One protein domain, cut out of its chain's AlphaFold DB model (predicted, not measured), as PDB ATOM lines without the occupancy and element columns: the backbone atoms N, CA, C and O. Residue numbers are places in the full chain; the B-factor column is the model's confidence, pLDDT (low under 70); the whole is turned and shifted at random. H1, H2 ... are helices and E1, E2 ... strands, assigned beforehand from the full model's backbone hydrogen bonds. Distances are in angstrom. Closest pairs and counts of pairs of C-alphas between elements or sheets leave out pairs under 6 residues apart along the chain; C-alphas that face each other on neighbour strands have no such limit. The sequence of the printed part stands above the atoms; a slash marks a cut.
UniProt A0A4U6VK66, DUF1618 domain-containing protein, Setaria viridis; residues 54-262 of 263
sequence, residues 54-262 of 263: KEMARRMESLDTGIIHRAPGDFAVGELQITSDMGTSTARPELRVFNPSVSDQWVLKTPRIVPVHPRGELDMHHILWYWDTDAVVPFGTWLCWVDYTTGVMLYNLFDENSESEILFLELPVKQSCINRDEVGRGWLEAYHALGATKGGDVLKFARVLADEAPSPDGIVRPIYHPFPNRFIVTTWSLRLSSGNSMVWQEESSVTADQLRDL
ATOM      1  N   LYS A  54     185.434 172.921 231.381       64.06
ATOM      2  CA  LYS A  54     184.804 172.776 230.052       64.06
ATOM      3  C   LYS A  54     183.787 173.892 229.812       64.06
ATOM      4  O   LYS A  54     183.696 174.429 228.719       64.06
ATOM      5  N   GLU A  55     183.079 174.280 230.859       62.12
ATOM      6  CA  GLU A  55     182.082 175.345 230.888       62.12
ATOM      7  C   GLU A  55     182.704 176.714 230.590       62.12
ATOM      8  O   GLU A  55     182.127 177.513 229.854       62.12
ATOM      9  N   MET A  56     183.914 176.986 231.095       67.12
ATOM     10  CA  MET A  56     184.624 178.221 230.765       67.12
ATOM     11  C   MET A  56     185.096 178.242 229.308       67.12
ATOM     12  O   MET A  56     184.943 179.266 228.643       67.12
ATOM     13  N   ALA A  57     185.609 177.121 228.794       66.50
ATOM     14  CA  ALA A  57     185.962 177.001 227.380       66.50
ATOM     15  C   ALA A  57     184.731 177.181 226.469       66.50
ATOM     16  O   ALA A  57     184.788 177.930 225.499       66.50
ATOM     17  N   ARG A  58     183.583 176.593 226.823       66.94
ATOM     18  CA  ARG A  58     182.331 176.727 226.057       66.94
ATOM     19  C   ARG A  58     181.749 178.137 226.091       66.94
ATOM     20  O   ARG A  58     181.280 178.634 225.068       66.94
ATOM     21  N   ARG A  59     181.834 178.829 227.232       70.75
ATOM     22  CA  ARG A  59     181.461 180.248 227.330       70.75
ATOM     23  C   ARG A  59     182.258 181.100 226.338       70.75
ATOM     24  O   ARG A  59     181.694 181.999 225.718       70.75
ATOM     25  N   MET A  60     183.540 180.782 226.128       65.88
ATOM     26  CA  MET A  60     184.378 181.435 225.110       65.88
ATOM     27  C   MET A  60     183.885 181.222 223.681       65.88
ATOM     28  O   MET A  60     184.030 182.123 222.857       65.88
ATOM     29  N   GLU A  61     183.239 180.095 223.409       67.69
ATOM     30  CA  GLU A  61     182.654 179.776 222.106       67.69
ATOM     31  C   GLU A  61     181.196 180.263 221.976       67.69
ATOM     32  O   GLU A  61     180.622 180.220 220.894       67.69
ATOM     33  N   SER A  62     180.600 180.794 223.056       67.12
ATOM     34  CA  SER A  62     179.192 181.238 223.132       67.12
ATOM     35  C   SER A  62     178.162 180.157 222.776       67.12
ATOM     36  O   SER A  62     177.015 180.480 222.480       67.12
ATOM     37  N   LEU A  63     178.544 178.880 222.843       74.25
ATOM     38  CA  LEU A  63     177.698 177.752 222.430       74.25
ATOM     39  C   LEU A  63     176.612 177.394 223.446       74.25
ATOM     40  O   LEU A  63     175.657 176.709 223.109       74.25
ATOM     41  N   ASP A  64     176.730 177.892 224.675       84.69
ATOM     42  CA  ASP A  64     175.780 177.631 225.760       84.69
ATOM     43  C   ASP A  64     174.834 178.812 226.023       84.69
ATOM     44  O   ASP A  64     173.963 178.725 226.890       84.69
ATOM     45  N   THR A  65     174.995 179.929 225.302       90.50
ATOM     46  CA  THR A  65     174.237 181.169 225.527       90.50
ATOM     47  C   THR A  65     173.310 181.475 224.359       90.50
ATOM     48  O   THR A  65     173.731 181.499 223.207       90.50
ATOM     49  N   GLY A  66     172.053 181.798 224.653       92.19
ATOM     50  CA  GLY A  66     171.097 182.250 223.647       92.19
ATOM     51  C   GLY A  66     170.231 183.403 224.127       92.19
ATOM     52  O   GLY A  66     170.144 183.689 225.321       92.19
ATOM     53  N   ILE A  67     169.588 184.076 223.175       93.06
ATOM     54  CA  ILE A  67     168.740 185.246 223.408       93.06
ATOM     55  C   ILE A  67     167.366 185.048 222.769       93.06
ATOM     56  O   ILE A  67     167.256 184.592 221.632       93.06
ATOM     57  N   ILE A  68     166.317 185.435 223.492       91.38
ATOM     58  CA  ILE A  68     164.951 185.557 222.972       91.38
ATOM     59  C   ILE A  68     164.532 187.010 223.081       91.38
ATOM     60  O   ILE A  68     164.710 187.639 224.120       91.38
ATOM     61  N   HIS A  69     163.929 187.525 222.019       87.75
ATOM     62  CA  HIS A  69     163.400 188.878 221.952       87.75
ATOM     63  C   HIS A  69     161.912 188.822 221.598       87.75
ATOM     64  O   HIS A  69     161.543 188.222 220.590       87.75
ATOM     65  N   ARG A  70     161.065 189.452 222.418       82.94
ATOM     66  CA  ARG A  70     159.609 189.532 222.198       82.94
ATOM     67  C   ARG A  70     159.201 190.849 221.555       82.94
ATOM     68  O   ARG A  70     158.397 190.871 220.628       82.94
ATOM     69  N   ALA A  71     159.767 191.942 222.047       77.62
ATOM     70  CA  ALA A  71     159.491 193.299 221.604       77.62
ATOM     71  C   ALA A  71     160.710 194.186 221.901       77.62
ATOM     72  O   ALA A  71     161.545 193.799 222.719       77.62
ATOM     73  N   PRO A  72     160.829 195.376 221.283       73.00
ATOM     74  CA  PRO A  72     161.956 196.270 221.530       73.00
ATOM     75  C   PRO A  72     162.177 196.522 223.028       73.00
ATOM     76  O   PRO A  72     161.319 197.080 223.704       73.00
ATOM     77  N   GLY A  73     163.340 196.107 223.538       72.75
ATOM     78  CA  GLY A  73     163.704 196.237 224.953       72.75
ATOM     79  C   GLY A  73     163.216 195.106 225.869       72.75
ATOM     80  O   GLY A  73     163.733 194.997 226.976       72.75
ATOM     81  N   ASP A  74     162.313 194.241 225.401       87.38
ATOM     82  CA  ASP A  74     161.847 193.038 226.099       87.38
ATOM     83  C   ASP A  74     162.536 191.796 225.518       87.38
ATOM     84  O   ASP A  74     162.129 191.218 224.500       87.38
ATOM     85  N   PHE A  75     163.643 191.425 226.154       92.19
ATOM     86  CA  PHE A  75     164.449 190.271 225.789       92.19
ATOM     87  C   PHE A  75     164.911 189.525 227.036       92.19
ATOM     88  O   PHE A  75     165.021 190.100 228.112       92.19
ATOM     89  N   ALA A  76     165.241 188.253 226.872       93.31
ATOM     90  CA  ALA A  76     165.884 187.457 227.901       93.31
ATOM     91  C   ALA A  76     167.066 186.702 227.299       93.31
ATOM     92  O   ALA A  76     167.019 186.271 226.146       93.31
ATOM     93  N   VAL A  77     168.122 186.547 228.086       94.00
ATOM     94  CA  VAL A  77     169.319 185.785 227.733       94.00
ATOM     95  C   VAL A  77     169.442 184.628 228.709       94.00
ATOM     96  O   VAL A  77     169.254 184.816 229.911       94.00
ATOM     97  N   GLY A  78     169.735 183.437 228.200       93.12
ATOM     98  CA  GLY A  78     169.946 182.239 229.002       93.12
ATOM     99  C   GLY A  78     171.292 181.604 228.685       93.12
ATOM    100  O   GLY A  78     171.593 181.404 227.512       93.12
ATOM    101  N   GLU A  79     172.066 181.264 229.715       92.19
ATOM    102  CA  GLU A  79     173.218 180.359 229.631       92.19
ATOM    103  C   GLU A  79     172.884 179.067 230.381       92.19
ATOM    104  O   GLU A  79     172.602 179.127 231.580       92.19
ATOM    105  N   LEU A  80     172.936 177.919 229.704       91.62
ATOM    106  CA  LEU A  80     172.792 176.606 230.338       91.62
ATOM    107  C   LEU A  80     174.151 175.925 230.432       91.62
ATOM    108  O   LEU A  80     174.817 175.713 229.427       91.62
ATOM    109  N   GLN A  81     174.530 175.525 231.637       87.88
ATOM    110  CA  GLN A  81     175.724 174.732 231.887       87.88
ATOM    111  C   GLN A  81     175.334 173.443 232.590       87.88
ATOM    112  O   GLN A  81     174.474 173.450 233.467       87.88
ATOM    113  N   ILE A  82     175.981 172.338 232.230       86.94
ATOM    114  CA  ILE A  82     175.890 171.104 233.003       86.94
ATOM    115  C   ILE A  82     177.178 170.972 233.801       86.94
ATOM    116  O   ILE A  82     178.228 170.684 233.232       86.94
ATOM    117  N   THR A  83     177.096 171.232 235.103       79.31
ATOM    118  CA  THR A  83     178.236 171.143 236.009       79.31
ATOM    119  C   THR A  83     178.381 169.713 236.503       79.31
ATOM    120  O   THR A  83     177.425 169.103 236.983       79.31
ATOM    121  N   SER A  84     179.583 169.155 236.366       72.38
ATOM    122  CA  SER A  84     179.914 167.822 236.869       72.38
ATOM    123  C   SER A  84     180.857 167.925 238.060       72.38
ATOM    124  O   SER A  84     181.965 168.448 237.934       72.38
ATOM    125  N   ASP A  85     180.455 167.372 239.200       69.56
ATOM    126  CA  ASP A  85     181.362 167.185 240.328       69.56
ATOM    127  C   ASP A  85     182.022 165.804 240.228       69.56
ATOM    128  O   ASP A  85     181.379 164.766 240.400       69.56
ATOM    129  N   MET A  86     183.331 165.803 239.961       64.94
ATOM    130  CA  MET A  86     184.145 164.591 239.832       64.94
ATOM    131  C   MET A  86     184.171 163.756 241.122       64.94
ATOM    132  O   MET A  86     184.360 162.545 241.054       64.94
ATOM    133  N   GLY A  87     183.971 164.375 242.292       65.06
ATOM    134  CA  GLY A  87     183.966 163.690 243.585       65.06
ATOM    135  C   GLY A  87     182.666 162.938 243.869       65.06
ATOM    136  O   GLY A  87     182.692 161.869 244.476       65.06
ATOM    137  N   THR A  88     181.532 163.464 243.404       67.12
ATOM    138  CA  THR A  88     180.214 162.828 243.581       67.12
ATOM    139  C   THR A  88     179.729 162.096 242.335       67.12
ATOM    140  O   THR A  88     178.714 161.405 242.393       67.12
ATOM    141  N   SER A  89     180.446 162.229 241.213       69.31
ATOM    142  CA  SER A  89     180.002 161.783 239.891       69.31
ATOM    143  C   SER A  89     178.590 162.277 239.572       69.31
ATOM    144  O   SER A  89     177.837 161.563 238.931       69.31
ATOM    145  N   THR A  90     178.179 163.459 240.046       76.69
ATOM    146  CA  THR A  90     176.845 164.007 239.750       76.69
ATOM    147  C   THR A  90     176.948 165.153 238.757       76.69
ATOM    148  O   THR A  90     177.748 166.066 238.945       76.69
ATOM    149  N   ALA A  91     176.137 165.089 237.698       84.31
ATOM    150  CA  ALA A  91     175.967 166.163 236.730       84.31
ATOM    151  C   ALA A  91     174.670 166.925 237.039       84.31
ATOM    152  O   ALA A  91     173.628 166.307 237.276       84.31
ATOM    153  N   ARG A  92     174.728 168.259 237.085       86.44
ATOM    154  CA  ARG A  92     173.597 169.123 237.447       86.44
ATOM    155  C   ARG A  92     173.471 170.290 236.471       86.44
ATOM    156  O   ARG A  92     174.481 170.887 236.119       86.44
ATOM    157  N   PRO A  93     172.251 170.650 236.051       90.25
ATOM    158  CA  PRO A  93     172.050 171.838 235.241       90.25
ATOM    159  C   PRO A  93     172.087 173.113 236.093       90.25
ATOM    160  O   PRO A  93     171.400 173.243 237.110       90.25
ATOM    161  N   GLU A  94     172.847 174.086 235.619       90.75
ATOM    162  CA  GLU A  94     172.863 175.463 236.080       90.75
ATOM    163  C   GLU A  94     172.402 176.361 234.939       90.75
ATOM    164  O   GLU A  94     173.026 176.417 233.882       90.75
ATOM    165  N   LEU A  95     171.307 177.079 235.160       91.75
ATOM    166  CA  LEU A  95     170.758 178.012 234.190       91.75
ATOM    167  C   LEU A  95     170.930 179.436 234.714       91.75
ATOM    168  O   LEU A  95     170.319 179.810 235.716       91.75
ATOM    169  N   ARG A  96     171.728 180.251 234.030       91.50
ATOM    170  CA  ARG A  96     171.833 181.688 234.308       91.50
ATOM    171  C   ARG A  96     170.908 182.440 233.369       91.50
ATOM    172  O   ARG A  96     171.047 182.340 232.155       91.50
ATOM    173  N   VAL A  97     169.977 183.203 233.932       92.62
ATOM    174  CA  VAL A  97     169.022 184.010 233.165       92.62
ATOM    175  C   VAL A  97     169.269 185.486 233.424       92.62
ATOM    176  O   VAL A  97     169.311 185.921 234.574       92.62
ATOM    177  N   PHE A  98     169.387 186.262 232.356       92.75
ATOM    178  CA  PHE A  98     169.326 187.715 232.400       92.75
ATOM    179  C   PHE A  98     168.045 188.172 231.711       92.75
ATOM    180  O   PHE A  98     167.867 187.964 230.512       92.75
ATOM    181  N   ASN A  99     167.156 188.799 232.473       91.94
ATOM    182  CA  ASN A  99     165.948 189.426 231.959       91.94
ATOM    183  C   ASN A  99     165.834 190.813 232.607       91.94
ATOM    184  O   ASN A  99     165.488 190.883 233.788       91.94
ATOM    185  N   PRO A 100     166.094 191.905 231.867       90.19
ATOM    186  CA  PRO A 100     166.115 193.253 232.420       90.19
ATOM    187  C   PRO A 100     164.741 193.732 232.908       90.19
ATOM    188  O   PRO A 100     164.678 194.690 233.671       90.19
ATOM    189  N   SER A 101     163.651 193.076 232.500       88.44
ATOM    190  CA  SER A 101     162.304 193.346 233.015       88.44
ATOM    191  C   SER A 101     162.092 192.778 234.427       88.44
ATOM    192  O   SER A 101     161.164 193.194 235.114       88.44
ATOM    193  N   VAL A 102     162.944 191.841 234.866       87.81
ATOM    194  CA  VAL A 102     162.868 191.159 236.172       87.81
ATOM    195  C   VAL A 102     164.041 191.546 237.078       87.81
ATOM    196  O   VAL A 102     163.850 191.830 238.257       87.81
ATOM    197  N   SER A 103     165.265 191.546 236.544       88.56
ATOM    198  CA  SER A 103     166.503 191.811 237.278       88.56
ATOM    199  C   SER A 103     167.569 192.383 236.345       88.56
ATOM    200  O   SER A 103     167.841 191.838 235.277       88.56
ATOM    201  N   ASP A 104     168.252 193.435 236.795       89.56
ATOM    202  CA  ASP A 104     169.416 194.010 236.106       89.56
ATOM    203  C   ASP A 104     170.718 193.224 236.371       89.56
ATOM    204  O   ASP A 104     171.809 193.682 236.039       89.56
ATOM    205  N   GLN A 105     170.617 192.036 236.971       90.81
ATOM    206  CA  GLN A 105     171.705 191.091 237.229       90.81
ATOM    207  C   GLN A 105     171.321 189.687 236.752       90.81
ATOM    208  O   GLN A 105     170.135 189.350 236.679       90.81
ATOM    209  N   TRP A 106     172.324 188.851 236.478       91.31
ATOM    210  CA  TRP A 106     172.112 187.431 236.198       91.31
ATOM    211  C   TRP A 106     171.507 186.720 237.408       91.31
ATOM    212  O   TRP A 106     171.988 186.859 238.531       91.31
ATOM    213  N   VAL A 107     170.477 185.915 237.164       90.62
ATOM    214  CA  VAL A 107     169.838 185.064 238.166       90.62
ATOM    215  C   VAL A 107     170.236 183.620 237.897       90.62
ATOM    216  O   VAL A 107     169.956 183.090 236.822       90.62
ATOM    217  N   LEU A 108     170.885 182.984 238.872       90.12
ATOM    218  CA  LEU A 108     171.194 181.556 238.823       90.12
ATOM    219  C   LEU A 108     169.958 180.739 239.213       90.12
ATOM    220  O   LEU A 108     169.350 180.970 240.258       90.12
ATOM    221  N   LYS A 109     169.627 179.752 238.386       90.88
ATOM    222  CA  LYS A 109     168.588 178.752 238.618       90.88
ATOM    223  C   LYS A 109     169.200 177.354 238.553       90.88
ATOM    224  O   LYS A 109     170.094 177.101 237.750       90.88
ATOM    225  N   THR A 110     168.675 176.441 239.360       90.62
ATOM    226  CA  THR A 110     169.084 175.029 239.411       90.62
ATOM    227  C   THR A 110     167.895 174.123 239.073       90.62
ATOM    228  O   THR A 110     167.333 173.467 239.955       90.62
ATOM    229  N   PRO A 111     167.424 174.141 237.813       91.62
ATOM    230  CA  PRO A 111     166.227 173.406 237.430       91.62
ATOM    231  C   PRO A 111     166.427 171.885 237.481       91.62
ATOM    232  O   PRO A 111     167.535 171.382 237.342       91.62
ATOM    233  N   ARG A 112     165.348 171.116 237.634       90.94
ATOM    234  CA  ARG A 112     165.352 169.679 237.322       90.94
ATOM    235  C   ARG A 112     165.162 169.483 235.819       90.94
ATOM    236  O   ARG A 112     164.531 170.309 235.168       90.94
ATOM    237  N   ILE A 113     165.674 168.391 235.260       92.44
ATOM    238  CA  ILE A 113     165.431 168.050 233.852       92.44
ATOM    239  C   ILE A 113     164.354 166.975 233.777       92.44
ATOM    240  O   ILE A 113     164.441 165.958 234.464       92.44
ATOM    241  N   VAL A 114     163.337 167.218 232.952       91.88
ATOM    242  CA  VAL A 114     162.151 166.373 232.821       91.88
ATOM    243  C   VAL A 114     162.028 165.886 231.380       91.88
ATOM    244  O   VAL A 114     161.748 166.686 230.488       91.88
ATOM    245  N   PRO A 115     162.219 164.582 231.124       92.50
ATOM    246  CA  PRO A 115     161.988 164.015 229.804       92.50
ATOM    247  C   PRO A 115     160.527 164.119 229.370       92.50
ATOM    248  O   PRO A 115     159.612 163.790 230.126       92.50
ATOM    249  N   VAL A 116     160.311 164.511 228.119       90.19
ATOM    250  CA  VAL A 116     158.993 164.610 227.495       90.19
ATOM    251  C   VAL A 116     158.815 163.452 226.522       90.19
ATOM    252  O   VAL A 116     159.603 163.286 225.596       90.19
ATOM    253  N   HIS A 117     157.767 162.649 226.734       86.38
ATOM    254  CA  HIS A 117     157.428 161.484 225.903       86.38
ATOM    255  C   HIS A 117     158.627 160.558 225.597       86.38
ATOM    256  O   HIS A 117     158.912 160.301 224.424       86.38
ATOM    257  N   PRO A 118     159.335 160.047 226.624       86.44
ATOM    258  CA  PRO A 118     160.513 159.218 226.399       86.44
ATOM    259  C   PRO A 118     160.137 157.949 225.621       86.44
ATOM    260  O   PRO A 118     159.148 157.283 225.937       86.44
ATOM    261  N   ARG A 119     160.928 157.589 224.604       82.88
ATOM    262  CA  ARG A 119     160.684 156.387 223.776       82.88
ATOM    263  C   ARG A 119     161.126 155.085 224.450       82.88
ATOM    264  O   ARG A 119     160.981 154.010 223.874       82.88
ATOM    265  N   GLY A 120     161.694 155.182 225.646       84.62
ATOM    266  CA  GLY A 120     162.176 154.077 226.463       84.62
ATOM    267  C   GLY A 120     162.765 154.596 227.770       84.62
ATOM    268  O   GLY A 120     162.581 155.758 228.124       84.62
ATOM    269  N   GLU A 121     163.485 153.739 228.485       86.25
ATOM    270  CA  GLU A 121     164.228 154.162 229.668       86.25
ATOM    271  C   GLU A 121     165.405 155.056 229.251       86.25
ATOM    272  O   GLU A 121     166.205 154.689 228.385       86.25
ATOM    273  N   LEU A 122     165.470 156.254 229.832       88.25
ATOM    274  CA  LEU A 122     166.541 157.215 229.600       88.25
ATOM    275  C   LEU A 122     167.473 157.225 230.802       88.25
ATOM    276  O   LEU A 122     167.053 157.542 231.917       88.25
ATOM    277  N   ASP A 123     168.750 156.949 230.558       90.00
ATOM    278  CA  ASP A 123     169.799 157.196 231.539       90.00
ATOM    279  C   ASP A 123     170.123 158.694 231.558       90.00
ATOM    280  O   ASP A 123     171.025 159.184 230.876       90.00
ATOM    281  N   MET A 124     169.328 159.445 232.323       89.31
ATOM    282  CA  MET A 124     169.517 160.888 232.460       89.31
ATOM    283  C   MET A 124     170.865 161.235 233.086       89.31
ATOM    284  O   MET A 124     171.417 162.281 232.772       89.31
ATOM    285  N   HIS A 125     171.417 160.376 233.943       88.19
ATOM    286  CA  HIS A 125     172.733 160.619 234.526       88.19
ATOM    287  C   HIS A 125     173.811 160.619 233.441       88.19
ATOM    288  O   HIS A 125     174.565 161.587 233.329       88.19
ATOM    289  N   HIS A 126     173.802 159.597 232.584       86.88
ATOM    290  CA  HIS A 126     174.693 159.510 231.434       86.88
ATOM    291  C   HIS A 126     174.486 160.675 230.459       86.88
ATOM    292  O   HIS A 126     175.456 161.317 230.062       86.88
ATOM    293  N   ILE A 127     173.234 161.003 230.114       89.00
ATOM    294  CA  ILE A 127     172.928 162.117 229.200       89.00
ATOM    295  C   ILE A 127     173.498 163.432 229.731       89.00
ATOM    296  O   ILE A 127     174.134 164.154 228.977       89.00
ATOM    297  N   LEU A 128     173.315 163.742 231.018       88.62
ATOM    298  CA  LEU A 128     173.846 164.977 231.601       88.62
ATOM    299  C   LEU A 128     175.370 164.970 231.675       88.62
ATOM    300  O   LEU A 128     175.999 165.985 231.394       88.62
ATOM    301  N   TRP A 129     175.973 163.834 232.017       84.94
ATOM    302  CA  TRP A 129     177.426 163.719 232.097       84.94
ATOM    303  C   TRP A 129     178.117 163.996 230.756       84.94
ATOM    304  O   TRP A 129     179.184 164.613 230.721       84.94
ATOM    305  N   TYR A 130     177.504 163.554 229.658       83.31
ATOM    306  CA  TYR A 130     178.031 163.721 228.303       83.31
ATOM    307  C   TYR A 130     177.391 164.871 227.522       83.31
ATOM    308  O   TYR A 130     177.765 165.079 226.369       83.31
ATOM    309  N   TRP A 131     176.477 165.627 228.138       87.94
ATOM    310  CA  TRP A 131     175.777 166.718 227.471       87.94
ATOM    311  C   TRP A 131     176.757 167.757 226.947       87.94
ATOM    312  O   TRP A 131     177.647 168.245 227.664       87.94
ATOM    313  N   ASP A 132     176.556 168.129 225.691       84.75
ATOM    314  CA  ASP A 132     177.427 169.080 225.041       84.75
ATOM    315  C   ASP A 132     176.687 169.862 223.948       84.75
ATOM    316  O   ASP A 132     176.431 169.364 222.854       84.75
ATOM    317  N   THR A 133     176.328 171.109 224.272       88.31
ATOM    318  CA  THR A 133     175.506 171.966 223.410       88.31
ATOM    319  C   THR A 133     176.230 172.291 222.109       88.31
ATOM    320  O   THR A 133     177.318 172.864 222.129       88.31
ATOM    321  N   ASP A 134     175.618 171.955 220.982       87.31
ATOM    322  CA  ASP A 134     176.090 172.252 219.631       87.31
ATOM    323  C   ASP A 134     175.387 173.484 219.037       87.31
ATOM    324  O   ASP A 134     175.955 174.189 218.212       87.31
ATOM    325  N   ALA A 135     174.154 173.782 219.463       89.69
ATOM    326  CA  ALA A 135     173.432 174.975 219.027       89.69
ATOM    327  C   ALA A 135     172.433 175.474 220.077       89.69
ATOM    328  O   ALA A 135     171.886 174.690 220.855       89.69
ATOM    329  N   VAL A 136     172.126 176.775 220.038       92.69
ATOM    330  CA  VAL A 136     171.047 177.378 220.833       92.69
ATOM    331  C   VAL A 136     170.047 178.070 219.918       92.69
ATOM    332  O   VAL A 136     170.406 178.954 219.142       92.69
ATOM    333  N   VAL A 137     168.777 177.673 220.005       92.94
ATOM    334  CA  VAL A 137     167.723 178.116 219.085       92.94
ATOM    335  C   VAL A 137     166.567 178.758 219.855       92.94
ATOM    336  O   VAL A 137     165.997 178.118 220.743       92.94
ATOM    337  N   PRO A 138     166.169 180.000 219.523       92.50
ATOM    338  CA  PRO A 138     164.943 180.586 220.049       92.50
ATOM    339  C   PRO A 138     163.719 179.953 219.372       92.50
ATOM    340  O   PRO A 138     163.640 179.893 218.146       92.50
ATOM    341  N   PHE A 139     162.750 179.504 220.165       90.25
ATOM    342  CA  PHE A 139     161.542 178.807 219.725       90.25
ATOM    343  C   PHE A 139     160.318 179.368 220.464       90.25
ATOM    344  O   PHE A 139     159.997 178.971 221.586       90.25
ATOM    345  N   GLY A 140     159.656 180.359 219.867       86.56
ATOM    346  CA  GLY A 140     158.595 181.122 220.520       86.56
ATOM    347  C   GLY A 140     159.133 181.837 221.761       86.56
ATOM    348  O   GLY A 140     159.971 182.730 221.664       86.56
ATOM    349  N   THR A 141     158.670 181.430 222.946       86.81
ATOM    350  CA  THR A 141     159.167 181.928 224.244       86.81
ATOM    351  C   THR A 141     160.190 181.001 224.905       86.81
ATOM    352  O   THR A 141     160.630 181.271 226.021       86.81
ATOM    353  N   TRP A 142     160.557 179.911 224.232       90.56
ATOM    354  CA  TRP A 142     161.469 178.885 224.721       90.56
ATOM    355  C   TRP A 142     162.859 179.067 224.136       90.56
ATOM    356  O   TRP A 142     163.012 179.391 222.958       90.56
ATOM    357  N   LEU A 143     163.879 178.832 224.953       93.50
ATOM    358  CA  LEU A 143     165.248 178.690 224.485       93.50
ATOM    359  C   LEU A 143     165.568 177.201 224.434       93.50
ATOM    360  O   LEU A 143     165.272 176.480 225.389       93.50
ATOM    361  N   CYS A 144     166.113 176.751 223.306       94.62
ATOM    362  CA  CYS A 144     166.412 175.350 223.046       94.62
ATOM    363  C   CYS A 144     167.924 175.157 222.958       94.62
ATOM    364  O   CYS A 144     168.525 175.644 222.004       94.62
ATOM    365  N   TRP A 145     168.524 174.437 223.903       95.00
ATOM    366  CA  TRP A 145     169.907 173.967 223.806       95.00
ATOM    367  C   TRP A 145     169.905 172.597 223.146       95.00
ATOM    368  O   TRP A 145     169.213 171.686 223.601       95.00
ATOM    369  N   VAL A 146     170.634 172.468 222.048       93.25
ATOM    370  CA  VAL A 146     170.647 171.281 221.198       93.25
ATOM    371  C   VAL A 146     171.967 170.567 221.383       93.25
ATOM    372  O   VAL A 146     173.014 171.169 221.187       93.25
ATOM    373  N   ASP A 147     171.909 169.283 221.696       90.81
ATOM    374  CA  ASP A 147     173.022 168.350 221.576       90.81
ATOM    375  C   ASP A 147     172.638 167.370 220.471       90.81
ATOM    376  O   ASP A 147     171.698 166.578 220.616       90.81
ATOM    377  N   TYR A 148     173.339 167.430 219.339       88.38
ATOM    378  CA  TYR A 148     172.958 166.640 218.176       88.38
ATOM    379  C   TYR A 148     173.100 165.136 218.408       88.38
ATOM    380  O   TYR A 148     172.450 164.372 217.708       88.38
ATOM    381  N   THR A 149     173.859 164.685 219.406       83.88
ATOM    382  CA  THR A 149     173.993 163.257 219.719       83.88
ATOM    383  C   THR A 149     172.900 162.729 220.643       83.88
ATOM    384  O   THR A 149     172.615 161.529 220.623       83.88
ATOM    385  N   THR A 150     172.251 163.600 221.422       87.25
ATOM    386  CA  THR A 150     171.289 163.181 222.451       87.25
ATOM    387  C   THR A 150     169.889 163.764 222.254       87.25
ATOM    388  O   THR A 150     168.913 163.008 222.166       87.25
ATOM    389  N   GLY A 151     169.739 165.086 222.180       92.31
ATOM    390  CA  GLY A 151     168.433 165.712 222.356       92.31
ATOM    391  C   GLY A 151     168.433 167.234 222.391       92.31
ATOM    392  O   GLY A 151     169.385 167.913 222.021       92.31
ATOM    393  N   VAL A 152     167.309 167.769 222.854       94.94
ATOM    394  CA  VAL A 152     167.070 169.199 223.015       94.94
ATOM    395  C   VAL A 152     166.584 169.457 224.436       94.94
ATOM    396  O   VAL A 152     165.655 168.801 224.905       94.94
ATOM    397  N   MET A 153     167.192 170.426 225.110       95.00
ATOM    398  CA  MET A 153     166.743 170.966 226.391       95.00
ATOM    399  C   MET A 153     166.009 172.283 226.161       95.00
ATOM    400  O   MET A 153     166.553 173.182 225.527       95.00
ATOM    401  N   LEU A 154     164.777 172.400 226.652       93.75
ATOM    402  CA  LEU A 154     163.912 173.555 226.427       93.75
ATOM    403  C   LEU A 154     163.554 174.210 227.755       93.75
ATOM    404  O   LEU A 154     163.083 173.548 228.681       93.75
ATOM    405  N   TYR A 155     163.721 175.528 227.818       92.88
ATOM    406  CA  TYR A 155     163.321 176.330 228.971       92.88
ATOM    407  C   TYR A 155     162.566 177.582 228.533       92.88
ATOM    408  O   TYR A 155     163.010 178.300 227.636       92.88
ATOM    409  N   ASN A 156     161.438 177.872 229.180       90.38
ATOM    410  CA  ASN A 156     160.675 179.089 228.927       90.38
ATOM    411  C   ASN A 156     161.198 180.225 229.814       90.38
ATOM    412  O   ASN A 156     160.894 180.292 231.001       90.38
ATOM    413  N   LEU A 157     161.976 181.144 229.233       87.31
ATOM    414  CA  LEU A 157     162.652 182.217 229.982       87.31
ATOM    415  C   LEU A 157     161.700 183.238 230.624       87.31
ATOM    416  O   LEU A 157     162.132 184.055 231.437       87.31
ATOM    417  N   PHE A 158     160.423 183.207 230.257       84.75
ATOM    418  CA  PHE A 158     159.429 184.194 230.662       84.75
ATOM    419  C   PHE A 158     158.247 183.599 231.426       84.75
ATOM    420  O   PHE A 158     157.303 184.323 231.740       84.75
ATOM    421  N   ASP A 159     158.250 182.291 231.666       81.31
ATOM    422  CA  ASP A 159     157.225 181.660 232.483       81.31
ATOM    423  C   ASP A 159     157.670 181.682 233.946       81.31
ATOM    424  O   ASP A 159     158.476 180.861 234.380       81.31
ATOM    425  N   GLU A 160     157.163 182.647 234.711       65.81
ATOM    426  CA  GLU A 160     157.433 182.748 236.151       65.81
ATOM    427  C   GLU A 160     156.825 181.585 236.947       65.81
ATOM    428  O   GLU A 160     157.307 181.275 238.035       65.81
ATOM    429  N   ASN A 161     155.811 180.918 236.381       64.38
ATOM    430  CA  ASN A 161     155.161 179.747 236.960       64.38
ATOM    431  C   ASN A 161     155.758 178.434 236.463       64.38
ATOM    432  O   ASN A 161     155.322 177.380 236.931       64.38
ATOM    433  N   SER A 162     156.732 178.474 235.544       59.59
ATOM    434  CA  SER A 162     157.513 177.284 235.247       59.59
ATOM    435  C   SER A 162     158.196 176.888 236.550       59.59
ATOM    436  O   SER A 162     159.162 177.515 237.004       59.59
ATOM    437  N   GLU A 163     157.653 175.850 237.195       59.31
ATOM    438  CA  GLU A 163     158.409 175.066 238.159       59.31
ATOM    439  C   GLU A 163     159.786 174.867 237.539       59.31
ATOM    440  O   GLU A 163     159.876 174.693 236.329       59.31
ATOM    441  N   SER A 164     160.851 175.026 238.323       74.19
ATOM    442  CA  SER A 164     162.230 175.087 237.829       74.19
ATOM    443  C   SER A 164     162.600 173.810 237.065       74.19
ATOM    444  O   SER A 164     163.220 172.909 237.616       74.19
ATOM    445  N   GLU A 165     162.189 173.722 235.808       90.19
ATOM    446  CA  GLU A 165     162.162 172.524 234.988       90.19
ATOM    447  C   GLU A 165     162.665 172.880 233.602       90.19
ATOM    448  O   GLU A 165     162.185 173.808 232.953       90.19
ATOM    449  N   ILE A 166     163.636 172.110 233.146       93.44
ATOM    450  CA  ILE A 166     164.047 172.069 231.754       93.44
ATOM    451  C   ILE A 166     163.398 170.833 231.151       93.44
ATOM    452  O   ILE A 166     163.570 169.723 231.656       93.44
ATOM    453  N   LEU A 167     162.666 171.013 230.060       93.38
ATOM    454  CA  LEU A 167     162.085 169.898 229.329       93.38
ATOM    455  C   LEU A 167     163.154 169.276 228.437       93.38
ATOM    456  O   LEU A 167     163.808 169.983 227.677       93.38
ATOM    457  N   PHE A 168     163.325 167.962 228.515       94.38
ATOM    458  CA  PHE A 168     164.232 167.217 227.651       94.38
ATOM    459  C   PHE A 168     163.449 166.457 226.587       94.38
ATOM    460  O   PHE A 168     162.550 165.674 226.892       94.38
ATOM    461  N   LEU A 169     163.817 166.671 225.333       93.38
ATOM    462  CA  LEU A 169     163.225 166.044 224.162       93.38
ATOM    463  C   LEU A 169     164.307 165.266 223.424       93.38
ATOM    464  O   LEU A 169     165.273 165.852 222.939       93.38
ATOM    465  N   GLU A 170     164.140 163.949 223.292       92.62
ATOM    466  CA  GLU A 170     165.012 163.176 222.408       92.62
ATOM    467  C   GLU A 170     164.873 163.693 220.964       92.62
ATOM    468  O   GLU A 170     163.767 164.005 220.504       92.62
ATOM    469  N   LEU A 171     165.973 163.713 220.204       91.12
ATOM    470  CA  LEU A 171     165.887 163.931 218.758       91.12
ATOM    471  C   LEU A 171     165.006 162.849 218.113       91.12
ATOM    472  O   LEU A 171     164.941 161.724 218.622       91.12
ATOM    473  N   PRO A 172     164.313 163.137 216.996       88.81
ATOM    474  CA  PRO A 172     163.365 162.198 216.384       88.81
ATOM    475  C   PRO A 172     164.003 160.874 215.946       88.81
ATOM    476  O   PRO A 172     163.307 159.877 215.782       88.81
ATOM    477  N   VAL A 173     165.325 160.850 215.797       82.81
ATOM    478  CA  VAL A 173     166.106 159.702 215.352       82.81
ATOM    479  C   VAL A 173     167.316 159.522 216.261       82.81
ATOM    480  O   VAL A 173     168.081 160.461 216.469       82.81
ATOM    481  N   LYS A 174     167.501 158.309 216.799       70.81
ATOM    482  CA  LYS A 174     168.712 157.966 217.557       70.81
ATOM    483  C   LYS A 174     169.905 157.926 216.611       70.81
ATOM    484  O   LYS A 174     169.855 157.259 215.576       70.81
ATOM    485  N   GLN A 175     170.977 158.607 216.984       65.19
ATOM    486  CA  GLN A 175     172.230 158.588 216.240       65.19
ATOM    487  C   GLN A 175     173.117 157.479 216.791       65.19
ATOM    488  O   GLN A 175     174.065 157.726 217.523       65.19
ATOM    489  N   SER A 176     172.806 156.227 216.452       55.34
ATOM    490  CA  SER A 176     173.622 155.075 216.876       55.34
ATOM    491  C   SER A 176     175.028 155.066 216.270       55.34
ATOM    492  O   SER A 176     175.819 154.185 216.583       55.34
ATOM    493  N   CYS A 177     175.313 155.998 215.363       53.59
ATOM    494  CA  CYS A 177     176.432 155.935 214.445       53.59
ATOM    495  C   CYS A 177     177.387 157.129 214.525       53.59
ATOM    496  O   CYS A 177     178.369 157.132 213.792       53.59
ATOM    497  N   ILE A 178     177.141 158.131 215.376       60.41
ATOM    498  CA  ILE A 178     178.011 159.310 215.459       60.41
ATOM    499  C   ILE A 178     178.652 159.377 216.840       60.41
ATOM    500  O   ILE A 178     178.009 159.729 217.826       60.41
ATOM    501  N   ASN A 179     179.936 159.024 216.895       65.12
ATOM    502  CA  ASN A 179     180.747 159.159 218.095       65.12
ATOM    503  C   ASN A 179     181.358 160.567 218.142       65.12
ATOM    504  O   ASN A 179     182.275 160.872 217.375       65.12
ATOM    505  N   ARG A 180     180.856 161.416 219.050       71.88
ATOM    506  CA  ARG A 180     181.337 162.794 219.269       71.88
ATOM    507  C   ARG A 180     182.853 162.852 219.483       71.88
ATOM    508  O   ARG A 180     183.487 163.761 218.953       71.88
ATOM    509  N   ASP A 181     183.426 161.870 220.183       68.50
ATOM    510  CA  ASP A 181     184.864 161.814 220.475       68.50
ATOM    511  C   ASP A 181     185.714 161.541 219.223       68.50
ATOM    512  O   ASP A 181     186.887 161.909 219.173       68.50
ATOM    513  N   GLU A 182     185.132 160.918 218.195       64.56
ATOM    514  CA  GLU A 182     185.823 160.597 216.942       64.56
ATOM    515  C   GLU A 182     185.627 161.665 215.865       64.56
ATOM    516  O   GLU A 182     186.560 161.959 215.117       64.56
ATOM    517  N   VAL A 183     184.419 162.232 215.758       64.88
ATOM    518  CA  VAL A 183     184.085 163.165 214.669       64.88
ATOM    519  C   VAL A 183     184.196 164.631 215.072       64.88
ATOM    520  O   VAL A 183     184.457 165.467 214.219       64.88
ATOM    521  N   GLY A 184     184.045 164.977 216.352       68.31
ATOM    522  CA  GLY A 184     184.009 166.369 216.810       68.31
ATOM    523  C   GLY A 184     182.779 167.167 216.333       68.31
ATOM    524  O   GLY A 184     181.966 166.711 215.528       68.31
ATOM    525  N   ARG A 185     182.632 168.400 216.839       67.94
ATOM    526  CA  ARG A 185     181.420 169.229 216.652       67.94
ATOM    527  C   ARG A 185     181.137 169.669 215.222       67.94
ATOM    528  O   ARG A 185     180.008 169.548 214.765       67.94
ATOM    529  N   GLY A 186     182.154 170.159 214.507       66.12
ATOM    530  CA  GLY A 186     181.960 170.725 213.165       66.12
ATOM    531  C   GLY A 186     181.338 169.731 212.178       66.12
ATOM    532  O   GLY A 186     180.668 170.125 211.230       66.12
ATOM    533  N   TRP A 187     181.503 168.430 212.427       71.88
ATOM    534  CA  TRP A 187     180.851 167.385 211.649       71.88
ATOM    535  C   TRP A 187     179.394 167.157 212.054       71.88
ATOM    536  O   TRP A 187     178.562 166.944 211.177       71.88
ATOM    537  N   LEU A 188     179.051 167.247 213.342       76.25
ATOM    538  CA  LEU A 188     177.658 167.164 213.792       76.25
ATOM    539  C   LEU A 188     176.802 168.257 213.146       76.25
ATOM    540  O   LEU A 188     175.730 167.948 212.630       76.25
ATOM    541  N   GLU A 189     177.308 169.489 213.099       76.88
ATOM    542  CA  GLU A 189     176.655 170.634 212.447       76.88
ATOM    543  C   GLU A 189     176.556 170.487 210.919       76.88
ATOM    544  O   GLU A 189     175.628 171.004 210.301       76.88
ATOM    545  N   ALA A 190     177.479 169.757 210.287       77.06
ATOM    546  CA  ALA A 190     177.428 169.508 208.845       77.06
ATOM    547  C   ALA A 190     176.293 168.545 208.449       77.06
ATOM    548  O   ALA A 190     175.761 168.636 207.342       77.06
ATOM    549  N   TYR A 191     175.921 167.625 209.343       81.19
ATOM    550  CA  TYR A 191     174.869 166.634 209.099       81.19
ATOM    551  C   TYR A 191     173.538 166.986 209.758       81.19
ATOM    552  O   TYR A 191     172.518 166.390 209.413       81.19
ATOM    553  N   HIS A 192     173.517 167.944 210.684       87.25
ATOM    554  CA  HIS A 192     172.323 168.299 211.434       87.25
ATOM    555  C   HIS A 192     172.114 169.797 211.481       87.25
ATOM    556  O   HIS A 192     173.023 170.570 211.764       87.25
ATOM    557  N   ALA A 193     170.864 170.192 211.288       90.94
ATOM    558  CA  ALA A 193     170.437 171.552 211.526       90.94
ATOM    559  C   ALA A 193     169.139 171.532 212.319       90.94
ATOM    560  O   ALA A 193     168.177 170.855 211.949       90.94
ATOM    561  N   LEU A 194     169.098 172.306 213.394       93.38
ATOM    562  CA  LEU A 194     167.877 172.601 214.121       93.38
ATOM    563  C   LEU A 194     167.644 174.108 214.105       93.38
ATOM    564  O   LEU A 194     168.553 174.892 214.357       93.38
ATOM    565  N   GLY A 195     166.426 174.522 213.776       93.06
ATOM    566  CA  GLY A 195     166.087 175.934 213.659       93.06
ATOM    567  C   GLY A 195     164.596 176.178 213.810       93.06
ATOM    568  O   GLY A 195     163.775 175.316 213.499       93.06
ATOM    569  N   ALA A 196     164.227 177.362 214.287       91.81
ATOM    570  CA  ALA A 196     162.831 177.761 214.357       91.81
ATOM    571  C   ALA A 196     162.381 178.413 213.043       91.81
ATOM    572  O   ALA A 196     163.102 179.174 212.402       91.81
ATOM    573  N   THR A 197     161.153 178.112 212.640       89.12
ATOM    574  CA  THR A 197     160.511 178.601 211.418       89.12
ATOM    575  C   THR A 197     159.139 179.182 211.747       89.12
ATOM    576  O   THR A 197     158.670 179.080 212.882       89.12
ATOM    577  N   LYS A 198     158.485 179.805 210.755       83.38
ATOM    578  CA  LYS A 198     157.137 180.392 210.896       83.38
ATOM    579  C   LYS A 198     157.040 181.357 212.084       83.38
ATOM    580  O   LYS A 198     156.182 181.206 212.941       83.38
ATOM    581  N   GLY A 199     157.964 182.314 212.154       78.31
ATOM    582  CA  GLY A 199     157.979 183.320 213.222       78.31
ATOM    583  C   GLY A 199     158.391 182.795 214.600       78.31
ATOM    584  O   GLY A 199     158.275 183.532 215.569       78.31
ATOM    585  N   GLY A 200     158.892 181.558 214.691       82.31
ATOM    586  CA  GLY A 200     159.313 180.949 215.953       82.31
ATOM    587  C   GLY A 200     158.385 179.841 216.449       82.31
ATOM    588  O   GLY A 200     158.726 179.193 217.426       82.31
ATOM    589  N   ASP A 201     157.263 179.579 215.775       85.12
ATOM    590  CA  ASP A 201     156.230 178.657 216.269       85.12
ATOM    591  C   ASP A 201     156.452 177.190 215.881       85.12
ATOM    592  O   ASP A 201     155.782 176.288 216.396       85.12
ATOM    593  N   VAL A 202     157.375 176.924 214.951       90.44
ATOM    594  CA  VAL A 202     157.691 175.559 214.511       90.44
ATOM    595  C   VAL A 202     159.188 175.317 214.542       90.44
ATOM    596  O   VAL A 202     159.927 175.913 213.758       90.44
ATOM    597  N   LEU A 203     159.619 174.391 215.392       93.44
ATOM    598  CA  LEU A 203     160.989 173.906 215.418       93.44
ATOM    599  C   LEU A 203     161.149 172.888 214.296       93.44
ATOM    600  O   LEU A 203     160.357 171.952 214.192       93.44
ATOM    601  N   LYS A 204     162.142 173.074 213.435       94.38
ATOM    602  CA  LYS A 204     162.492 172.128 212.385       94.38
ATOM    603  C   LYS A 204     163.840 171.516 212.678       94.38
ATOM    604  O   LYS A 204     164.788 172.230 212.987       94.38
ATOM    605  N   PHE A 205     163.904 170.204 212.536       94.88
ATOM    606  CA  PHE A 205     165.141 169.449 212.560       94.88
ATOM    607  C   PHE A 205     165.351 168.845 211.177       94.88
ATOM    608  O   PHE A 205     164.437 168.239 210.619       94.88
ATOM    609  N   ALA A 206     166.535 169.029 210.617       92.19
ATOM    610  CA  ALA A 206     166.961 168.422 209.373       92.19
ATOM    611  C   ALA A 206     168.194 167.571 209.646       92.19
ATOM    612  O   ALA A 206     169.102 167.986 210.369       92.19
ATOM    613  N   ARG A 207     168.219 166.391 209.038       89.19
ATOM    614  CA  ARG A 207     169.371 165.502 209.041       89.19
ATOM    615  C   ARG A 207     169.755 165.184 207.612       89.19
ATOM    616  O   ARG A 207     168.900 164.771 206.833       89.19
ATOM    617  N   VAL A 208     171.037 165.295 207.315       85.62
ATOM    618  CA  VAL A 208     171.652 164.845 206.073       85.62
ATOM    619  C   VAL A 208     172.482 163.613 206.397       85.62
ATOM    620  O   VAL A 208     173.298 163.643 207.308       85.62
ATOM    621  N   LEU A 209     172.275 162.515 205.679       79.88
ATOM    622  CA  LEU A 209     173.138 161.335 205.761       79.88
ATOM    623  C   LEU A 209     173.501 160.888 204.357       79.88
ATOM    624  O   LEU A 209     172.664 160.947 203.458       79.88
ATOM    625  N   ALA A 210     174.728 160.417 204.164       74.50
ATOM    626  CA  ALA A 210     175.060 159.765 202.909       74.50
ATOM    627  C   ALA A 210     174.278 158.463 202.750       74.50
ATOM    628  O   ALA A 210     174.044 157.729 203.709       74.50
ATOM    629  N   ASP A 211     173.904 158.186 201.510       67.12
ATOM    630  CA  ASP A 211     173.254 156.949 201.094       67.12
ATOM    631  C   ASP A 211     174.326 155.887 200.794       67.12
ATOM    632  O   ASP A 211     174.465 155.387 199.676       67.12
ATOM    633  N   GLU A 212     175.160 155.611 201.795       62.41
ATOM    634  CA  GLU A 212     176.140 154.530 201.774       62.41
ATOM    635  C   GLU A 212     175.734 153.458 202.787       62.41
ATOM    636  O   GLU A 212     175.067 153.736 203.787       62.41
ATOM    637  N   ALA A 213     176.121 152.207 202.523       57.56
ATOM    638  CA  ALA A 213     175.913 151.146 203.497       57.56
ATOM    639  C   ALA A 213     176.629 151.533 204.805       57.56
ATOM    640  O   ALA A 213     177.794 151.939 204.740       57.56
ATOM    641  N   PRO A 214     175.969 151.419 205.976       58.62
ATOM    642  CA  PRO A 214     176.637 151.679 207.240       58.62
ATOM    643  C   PRO A 214     177.881 150.800 207.321       58.62
ATOM    644  O   PRO A 214     177.890 149.656 206.851       58.62
ATOM    645  N   SER A 215     178.944 151.348 207.897       57.94
ATOM    646  CA  SER A 215     180.153 150.583 208.153       57.94
ATOM    647  C   SER A 215     179.813 149.310 208.950       57.94
ATOM    648  O   SER A 215     178.814 149.269 209.674       57.94
ATOM    649  N   PRO A 216     180.637 148.252 208.866       57.81
ATOM    650  CA  PRO A 216     180.390 147.014 209.608       57.81
ATOM    651  C   PRO A 216     180.310 147.211 211.131       57.81
ATOM    652  O   PRO A 216     179.700 146.396 211.816       57.81
ATOM    653  N   ASP A 217     180.930 148.279 211.649       62.38
ATOM    654  CA  ASP A 217     180.887 148.694 213.057       62.38
ATOM    655  C   ASP A 217     179.693 149.617 213.385       62.38
ATOM    656  O   ASP A 217     179.479 149.954 214.546       62.38
ATOM    657  N   GLY A 218     178.879 149.994 212.392       57.16
ATOM    658  CA  GLY A 218     177.710 150.858 212.550       57.16
ATOM    659  C   GLY A 218     178.037 152.340 212.755       57.16
ATOM    660  O   GLY A 218     177.116 153.115 212.994       57.16
ATOM    661  N   ILE A 219     179.310 152.740 212.658       58.88
ATOM    662  CA  ILE A 219     179.798 154.109 212.864       58.88
ATOM    663  C   ILE A 219     179.862 154.869 211.529       58.88
ATOM    664  O   ILE A 219     180.638 154.547 210.629       58.88
ATOM    665  N   VAL A 220     179.096 155.953 211.411       55.94
ATOM    666  CA  VAL A 220     179.241 156.921 210.319       55.94
ATOM    667  C   VAL A 220     180.530 157.692 210.562       55.94
ATOM    668  O   VAL A 220     180.614 158.586 211.403       55.94
ATOM    669  N   ARG A 221     181.561 157.311 209.816       58.19
ATOM    670  CA  ARG A 221     182.825 158.039 209.780       58.19
ATOM    671  C   ARG A 221     182.662 159.284 208.910       58.19
ATOM    672  O   ARG A 221     181.844 159.272 207.987       58.19
ATOM    673  N   PRO A 222     183.451 160.342 209.157       54.81
ATOM    674  CA  PRO A 222     183.494 161.479 208.258       54.81
ATOM    675  C   PRO A 222     183.762 160.975 206.842       54.81
ATOM    676  O   PRO A 222     184.717 160.229 206.609       54.81
ATOM    677  N   ILE A 223     182.901 161.340 205.898       55.69
ATOM    678  CA  ILE A 223     183.110 160.995 204.498       55.69
ATOM    679  C   ILE A 223     184.222 161.907 204.006       55.69
ATOM    680  O   ILE A 223     184.007 163.068 203.676       55.69
ATOM    681  N   TYR A 224     185.440 161.373 203.989       54.34
ATOM    682  CA  TYR A 224     186.620 162.051 203.450       54.34
ATOM    683  C   TYR A 224     186.587 162.153 201.915       54.34
ATOM    684  O   TYR A 224     187.517 162.684 201.308       54.34
ATOM    685  N   HIS A 225     185.541 161.626 201.270       52.03
ATOM    686  CA  HIS A 225     185.368 161.728 199.833       52.03
ATOM    687  C   HIS A 225     184.802 163.101 199.456       52.03
ATOM    688  O   HIS A 225     183.797 163.531 200.029       52.03
ATOM    689  N   PRO A 226     185.411 163.793 198.480       47.19
ATOM    690  CA  PRO A 226     184.831 165.003 197.934       47.19
ATOM    691  C   PRO A 226     183.512 164.603 197.265       47.19
ATOM    692  O   PRO A 226     183.520 163.931 196.238       47.19
ATOM    693  N   PHE A 227     182.396 165.020 197.865       53.75
ATOM    694  CA  PHE A 227     181.027 164.861 197.368       53.75
ATOM    695  C   PHE A 227     180.463 163.429 197.440       53.75
ATOM    696  O   PHE A 227     180.566 162.672 196.470       53.75
ATOM    697  N   PRO A 228     179.743 163.053 198.516       59.66
ATOM    698  CA  PRO A 228     178.768 161.984 198.384       59.66
ATOM    699  C   PRO A 228     177.699 162.468 197.396       59.66
ATOM    700  O   PRO A 228     176.816 163.254 197.731       59.66
ATOM    701  N   ASN A 229     177.768 162.008 196.144       66.44
ATOM    702  CA  ASN A 229     176.746 162.306 195.135       66.44
ATOM    703  C   ASN A 229     175.366 161.739 195.509       66.44
ATOM    704  O   ASN A 229     174.389 162.033 194.820       66.44
ATOM    705  N   ARG A 230     175.284 160.952 196.586       78.44
ATOM    706  CA  ARG A 230     174.077 160.328 197.105       78.44
ATOM    707  C   ARG A 230     173.978 160.586 198.606       78.44
ATOM    708  O   ARG A 230     174.774 160.083 199.394       78.44
ATOM    709  N   PHE A 231     172.991 161.378 198.985       82.44
ATOM    710  CA  PHE A 231     172.610 161.627 200.367       82.44
ATOM    711  C   PHE A 231     171.090 161.675 200.468       82.44
ATOM    712  O   PHE A 231     170.393 161.832 199.463       82.44
ATOM    713  N   ILE A 232     170.590 161.537 201.686       85.81
ATOM    714  CA  ILE A 232     169.184 161.673 202.032       85.81
ATOM    715  C   ILE A 232     169.076 162.794 203.055       85.81
ATOM    716  O   ILE A 232     169.758 162.777 204.083       85.81
ATOM    717  N   VAL A 233     168.213 163.763 202.765       89.38
ATOM    718  CA  VAL A 233     167.793 164.790 203.711       89.38
ATOM    719  C   VAL A 233     166.448 164.378 204.272       89.38
ATOM    720  O   VAL A 233     165.469 164.300 203.536       89.38
ATOM    721  N   THR A 234     166.381 164.135 205.573       91.69
ATOM    722  CA  THR A 234     165.114 163.896 206.268       91.69
ATOM    723  C   THR A 234     164.822 165.076 207.179       91.69
ATOM    724  O   THR A 234     165.722 165.596 207.842       91.69
ATOM    725  N   THR A 235     163.570 165.523 207.196       94.44
ATOM    726  CA  THR A 235     163.133 166.672 207.984       94.44
ATOM    727  C   THR A 235     161.983 166.309 208.905       94.44
ATOM    728  O   THR A 235     161.077 165.550 208.557       94.44
ATOM    729  N   TRP A 236     162.010 166.899 210.094       95.50
ATOM    730  CA  TRP A 236     160.981 166.778 211.113       95.50
ATOM    731  C   TRP A 236     160.566 168.160 211.587       95.50
ATOM    732  O   TRP A 236     161.353 169.109 211.567       95.50
ATOM    733  N   SER A 237     159.335 168.258 212.070       94.06
ATOM    734  CA  SER A 237     158.823 169.447 212.732       94.06
ATOM    735  C   SER A 237     158.286 169.126 214.117       94.06
ATOM    736  O   SER A 237     157.747 168.049 214.361       94.06
ATOM    737  N   LEU A 238     158.421 170.082 215.023       92.19
ATOM    738  CA  LEU A 238     157.801 170.074 216.336       92.19
ATOM    739  C   LEU A 238     157.041 171.385 216.500       92.19
ATOM    740  O   LEU A 238     157.547 172.468 216.200       92.19
ATOM    741  N   ARG A 239     155.788 171.275 216.943       87.69
ATOM    742  CA  ARG A 239     154.901 172.418 217.179       87.69
ATOM    743  C   ARG A 239     154.450 172.416 218.625       87.69
ATOM    744  O   ARG A 239     154.137 171.362 219.170       87.69
ATOM    745  N   LEU A 240     154.325 173.605 219.202       74.94
ATOM    746  CA  LEU A 240     153.626 173.790 220.468       74.94
ATOM    747  C   LEU A 240     152.123 173.693 220.185       74.94
ATOM    748  O   LEU A 240     151.472 174.672 219.833       74.94
ATOM    749  N   SER A 241     151.568 172.483 220.229       59.69
ATOM    750  CA  SER A 241     150.118 172.309 220.142       59.69
ATOM    751  C   SER A 241     149.451 172.765 221.445       59.69
ATOM    752  O   SER A 241     150.050 172.697 222.522       59.69
ATOM    753  N   SER A 242     148.203 173.239 221.361       50.31
ATOM    754  CA  SER A 242     147.367 173.559 222.523       50.31
ATOM    755  C   SER A 242     147.126 172.281 223.336       50.31
ATOM    756  O   SER A 242     146.206 171.519 223.039       50.31
ATOM    757  N   GLY A 243     148.012 172.005 224.293       50.94
ATOM    758  CA  GLY A 243     148.043 170.754 225.057       50.94
ATOM    759  C   GLY A 243     149.438 170.211 225.395       50.94
ATOM    760  O   GLY A 243     149.519 169.073 225.842       50.94
ATOM    761  N   ASN A 244     150.522 170.971 225.179       56.22
ATOM    762  CA  ASN A 244     151.908 170.581 225.503       56.22
ATOM    763  C   ASN A 244     152.395 169.278 224.841       56.22
ATOM    764  O   ASN A 244     153.407 168.717 225.257       56.22
ATOM    765  N   SER A 245     151.729 168.802 223.785       66.44
ATOM    766  CA  SER A 245     152.250 167.692 222.987       66.44
ATOM    767  C   SER A 245     153.436 168.211 222.168       66.44
ATOM    768  O   SER A 245     153.271 168.805 221.100       66.44
ATOM    769  N   MET A 246     154.636 168.062 222.737       82.94
ATOM    770  CA  MET A 246     155.925 168.367 222.117       82.94
ATOM    771  C   MET A 246     156.456 167.099 221.445       82.94
ATOM    772  O   MET A 246     157.371 166.445 221.932       82.94
ATOM    773  N   VAL A 247     155.823 166.698 220.346       88.38
ATOM    774  CA  VAL A 247     156.167 165.466 219.626       88.38
ATOM    775  C   VAL A 247     156.692 165.818 218.243       88.38
ATOM    776  O   VAL A 247     156.071 166.592 217.513       88.38
ATOM    777  N   TRP A 248     157.831 165.234 217.877       92.12
ATOM    778  CA  TRP A 248     158.377 165.345 216.531       92.12
ATOM    779  C   TRP A 248     157.492 164.626 215.510       92.12
ATOM    780  O   TRP A 248     157.091 163.481 215.714       92.12
ATOM    781  N   GLN A 249     157.241 165.282 214.384       92.25
ATOM    782  CA  GLN A 249     156.542 164.726 213.231       92.25
ATOM    783  C   GLN A 249     157.473 164.760 212.026       92.25
ATOM    784  O   GLN A 249     157.997 165.819 211.687       92.25
ATOM    785  N   GLU A 250     157.683 163.613 211.386       93.75
ATOM    786  CA  GLU A 250     158.410 163.555 210.118       93.75
ATOM    787  C   GLU A 250     157.604 164.275 209.035       93.75
ATOM    788  O   GLU A 250     156.402 164.051 208.895       93.75
ATOM    789  N   GLU A 251     158.254 165.177 208.306       91.69
ATOM    790  CA  GLU A 251     157.618 165.949 207.237       91.69
ATOM    791  C   GLU A 251     157.969 165.389 205.861       91.69
ATOM    792  O   GLU A 251     157.091 165.234 205.014       91.69
ATOM    793  N   SER A 252     159.254 165.120 205.616       91.44
ATOM    794  CA  SER A 252     159.719 164.671 204.305       91.44
ATOM    795  C   SER A 252     161.072 163.980 204.372       91.44
ATOM    796  O   SER A 252     161.870 164.225 205.278       91.44
ATOM    797  N   SER A 253     161.344 163.170 203.354       91.25
ATOM    798  CA  SER A 253     162.654 162.602 203.072       91.25
ATOM    799  C   SER A 253     162.935 162.780 201.582       91.25
ATOM    800  O   SER A 253     162.103 162.405 200.757       91.25
ATOM    801  N   VAL A 254     164.059 163.409 201.249       90.12
ATOM    802  CA  VAL A 254     164.423 163.810 199.883       90.12
ATOM    803  C   VAL A 254     165.826 163.305 199.580       90.12
ATOM    804  O   VAL A 254     166.750 163.518 200.367       90.12
ATOM    805  N   THR A 255     166.002 162.625 198.450       88.62
ATOM    806  CA  THR A 255     167.325 162.166 198.002       88.62
ATOM    807  C   THR A 255     168.094 163.280 197.292       88.62
ATOM    808  O   THR A 255     167.517 164.260 196.826       88.62
ATOM    809  N   ALA A 256     169.410 163.114 197.155       86.06
ATOM    810  CA  ALA A 256     170.254 164.048 196.414       86.06
ATOM    811  C   ALA A 256     169.771 164.285 194.971       86.06
ATOM    812  O   ALA A 256     169.852 165.410 194.491       86.06
ATOM    813  N   ASP A 257     169.249 163.258 194.293       85.25
ATOM    814  CA  ASP A 257     168.729 163.384 192.922       85.25
ATOM    815  C   ASP A 257     167.435 164.199 192.890       85.25
ATOM    816  O   ASP A 257     167.327 165.153 192.129       85.25
ATOM    817  N   GLN A 258     166.503 163.913 193.803       85.81
ATOM    818  CA  GLN A 258     165.268 164.689 193.925       85.81
ATOM    819  C   GLN A 258     165.534 166.154 194.279       85.81
ATOM    820  O   GLN A 258     164.792 167.019 193.836       85.81
ATOM    821  N   LEU A 259     166.570 166.438 195.078       83.25
ATOM    822  CA  LEU A 259     166.949 167.808 195.420       83.25
ATOM    823  C   LEU A 259     167.507 168.566 194.206       83.25
ATOM    824  O   LEU A 259     167.227 169.748 194.059       83.25
ATOM    825  N   ARG A 260     168.274 167.893 193.337       81.56
ATOM    826  CA  ARG A 260     168.816 168.479 192.097       81.56
ATOM    827  C   ARG A 260     167.728 168.787 191.072       81.56
ATOM    828  O   ARG A 260     167.874 169.737 190.319       81.56
ATOM    829  N   ASP A 261     166.652 168.007 191.066       82.44
ATOM    830  CA  ASP A 261     165.512 168.199 190.164       82.44
ATOM    831  C   ASP A 261     164.567 169.343 190.606       82.44
ATOM    832  O   ASP A 261     163.555 169.593 189.947       82.44
ATOM    833  N   LEU A 262     164.850 170.017 191.734       75.31
ATOM    834  CA  LEU A 262     164.093 171.185 192.216       75.31
ATOM    835  C   LEU A 262     164.604 172.528 191.660       75.31
ATOM    836  O   LEU A 262     163.915 173.534 191.854       75.31
TER     837      LEU A 262
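What this domain is: This is residues 54 to 262 of the 263 residues of the protein "DUF1618 domain-containing protein" of Setaria viridis (UniProt A0A4U6VK66). What shape do these atoms make? Three twisted sheets form a stack that overlaps only in part: E5 E9 E8 E7 E6 is the middle layer, E1 E2 E3 E4 packs over part of one face with crossed strands, and E10 E11 E12 E13 overlaps the other near E6 and reaches away to H5. What makes it up? The printed part has 209 residues, with named elements in the order H1, E1 to E5, H2, E6 to E9, H3, H4, E10 to E13, H5; the class is mixed, helices and strands. The middle sheet is mixed and the other two are antiparallel; the whole is compact, with a radius of gyration of the C-alphas of 18.1 A and spans of 52 by 44 by 34 A.

Where its parts are: Where do the first elements lie? H1 is residues 54 to 61, beginning at C-alpha 54 (184.804, 172.776, 230.052). E1 is 65 to 71, E2 is 74 to 85 and 35.4 A long, E3 is 90 to 98 and 25.9 A long, E4 is 107 to 109 and E5 is 112 to 115. What follows? H2 is 124 to 130, E6 135 to 139, E7 142 to 147, E8 151 to 156, E9 165 to 170, H3 180 to 183 and H4 185 to 191. E10 is 192 to 197, E11 202 to 210 and 26.2 A long, E12 231 to 239 and 26.7 A long, E13 249 to 255, and H5 256 to 260, ending at C-alpha 260 (168.816, 168.479, 192.097).

How they stand to each other: How does the first sheet meet the next? E1 E2 E3 E4 is a meander, each strand the antiparallel neighbour of the one before; N 79 and O 96 of E2 and E3 are 2.9 A apart. It is face to face with E5 E9 E8 E7 E6, strands at 46 degrees; the closest C-alphas of E1 and E6 are those of Gly 66 and Val 136, 5.6 A. How does the third sheet join the stack of sheets? It is face to face with E5 E9 E8 E7 E6, strands at 18 degrees, and the closest C-alphas of E6 and E10 are those of Phe 139 and Ala 196, 5.6 A. E6 to E9 and E10 to E13 are meanders too; E5 and E9 are parallel, with N 114 and O 166 2.8 A apart, and N 205 and O 236 of E11 and E12 are 2.9 A apart. Where are the helices? H1 stands at the level of the first sheet, height 0.6 A; H2 is over E3, height 7.9 A; H4 is on the third sheet but over none of its strands, H3 is close to H4 but not clearly touching, and H5 only grazes the third sheet. Every O i to N i+4 pair is within hydrogen-bond range in H1, H2, H4 and H5; H3 is too short for one.

The domain as a whole: How far does it reach? The two C-alphas farthest apart are those of Gly 87 and Asp 261, 56.7 A. Is it whole? The printed part has no cut, and the long link is E11 to E12, 20 residues. Where is confidence low? The mean pLDDT of the printed part is 81.1, and 52 residues are under 70, among them 211 to 229.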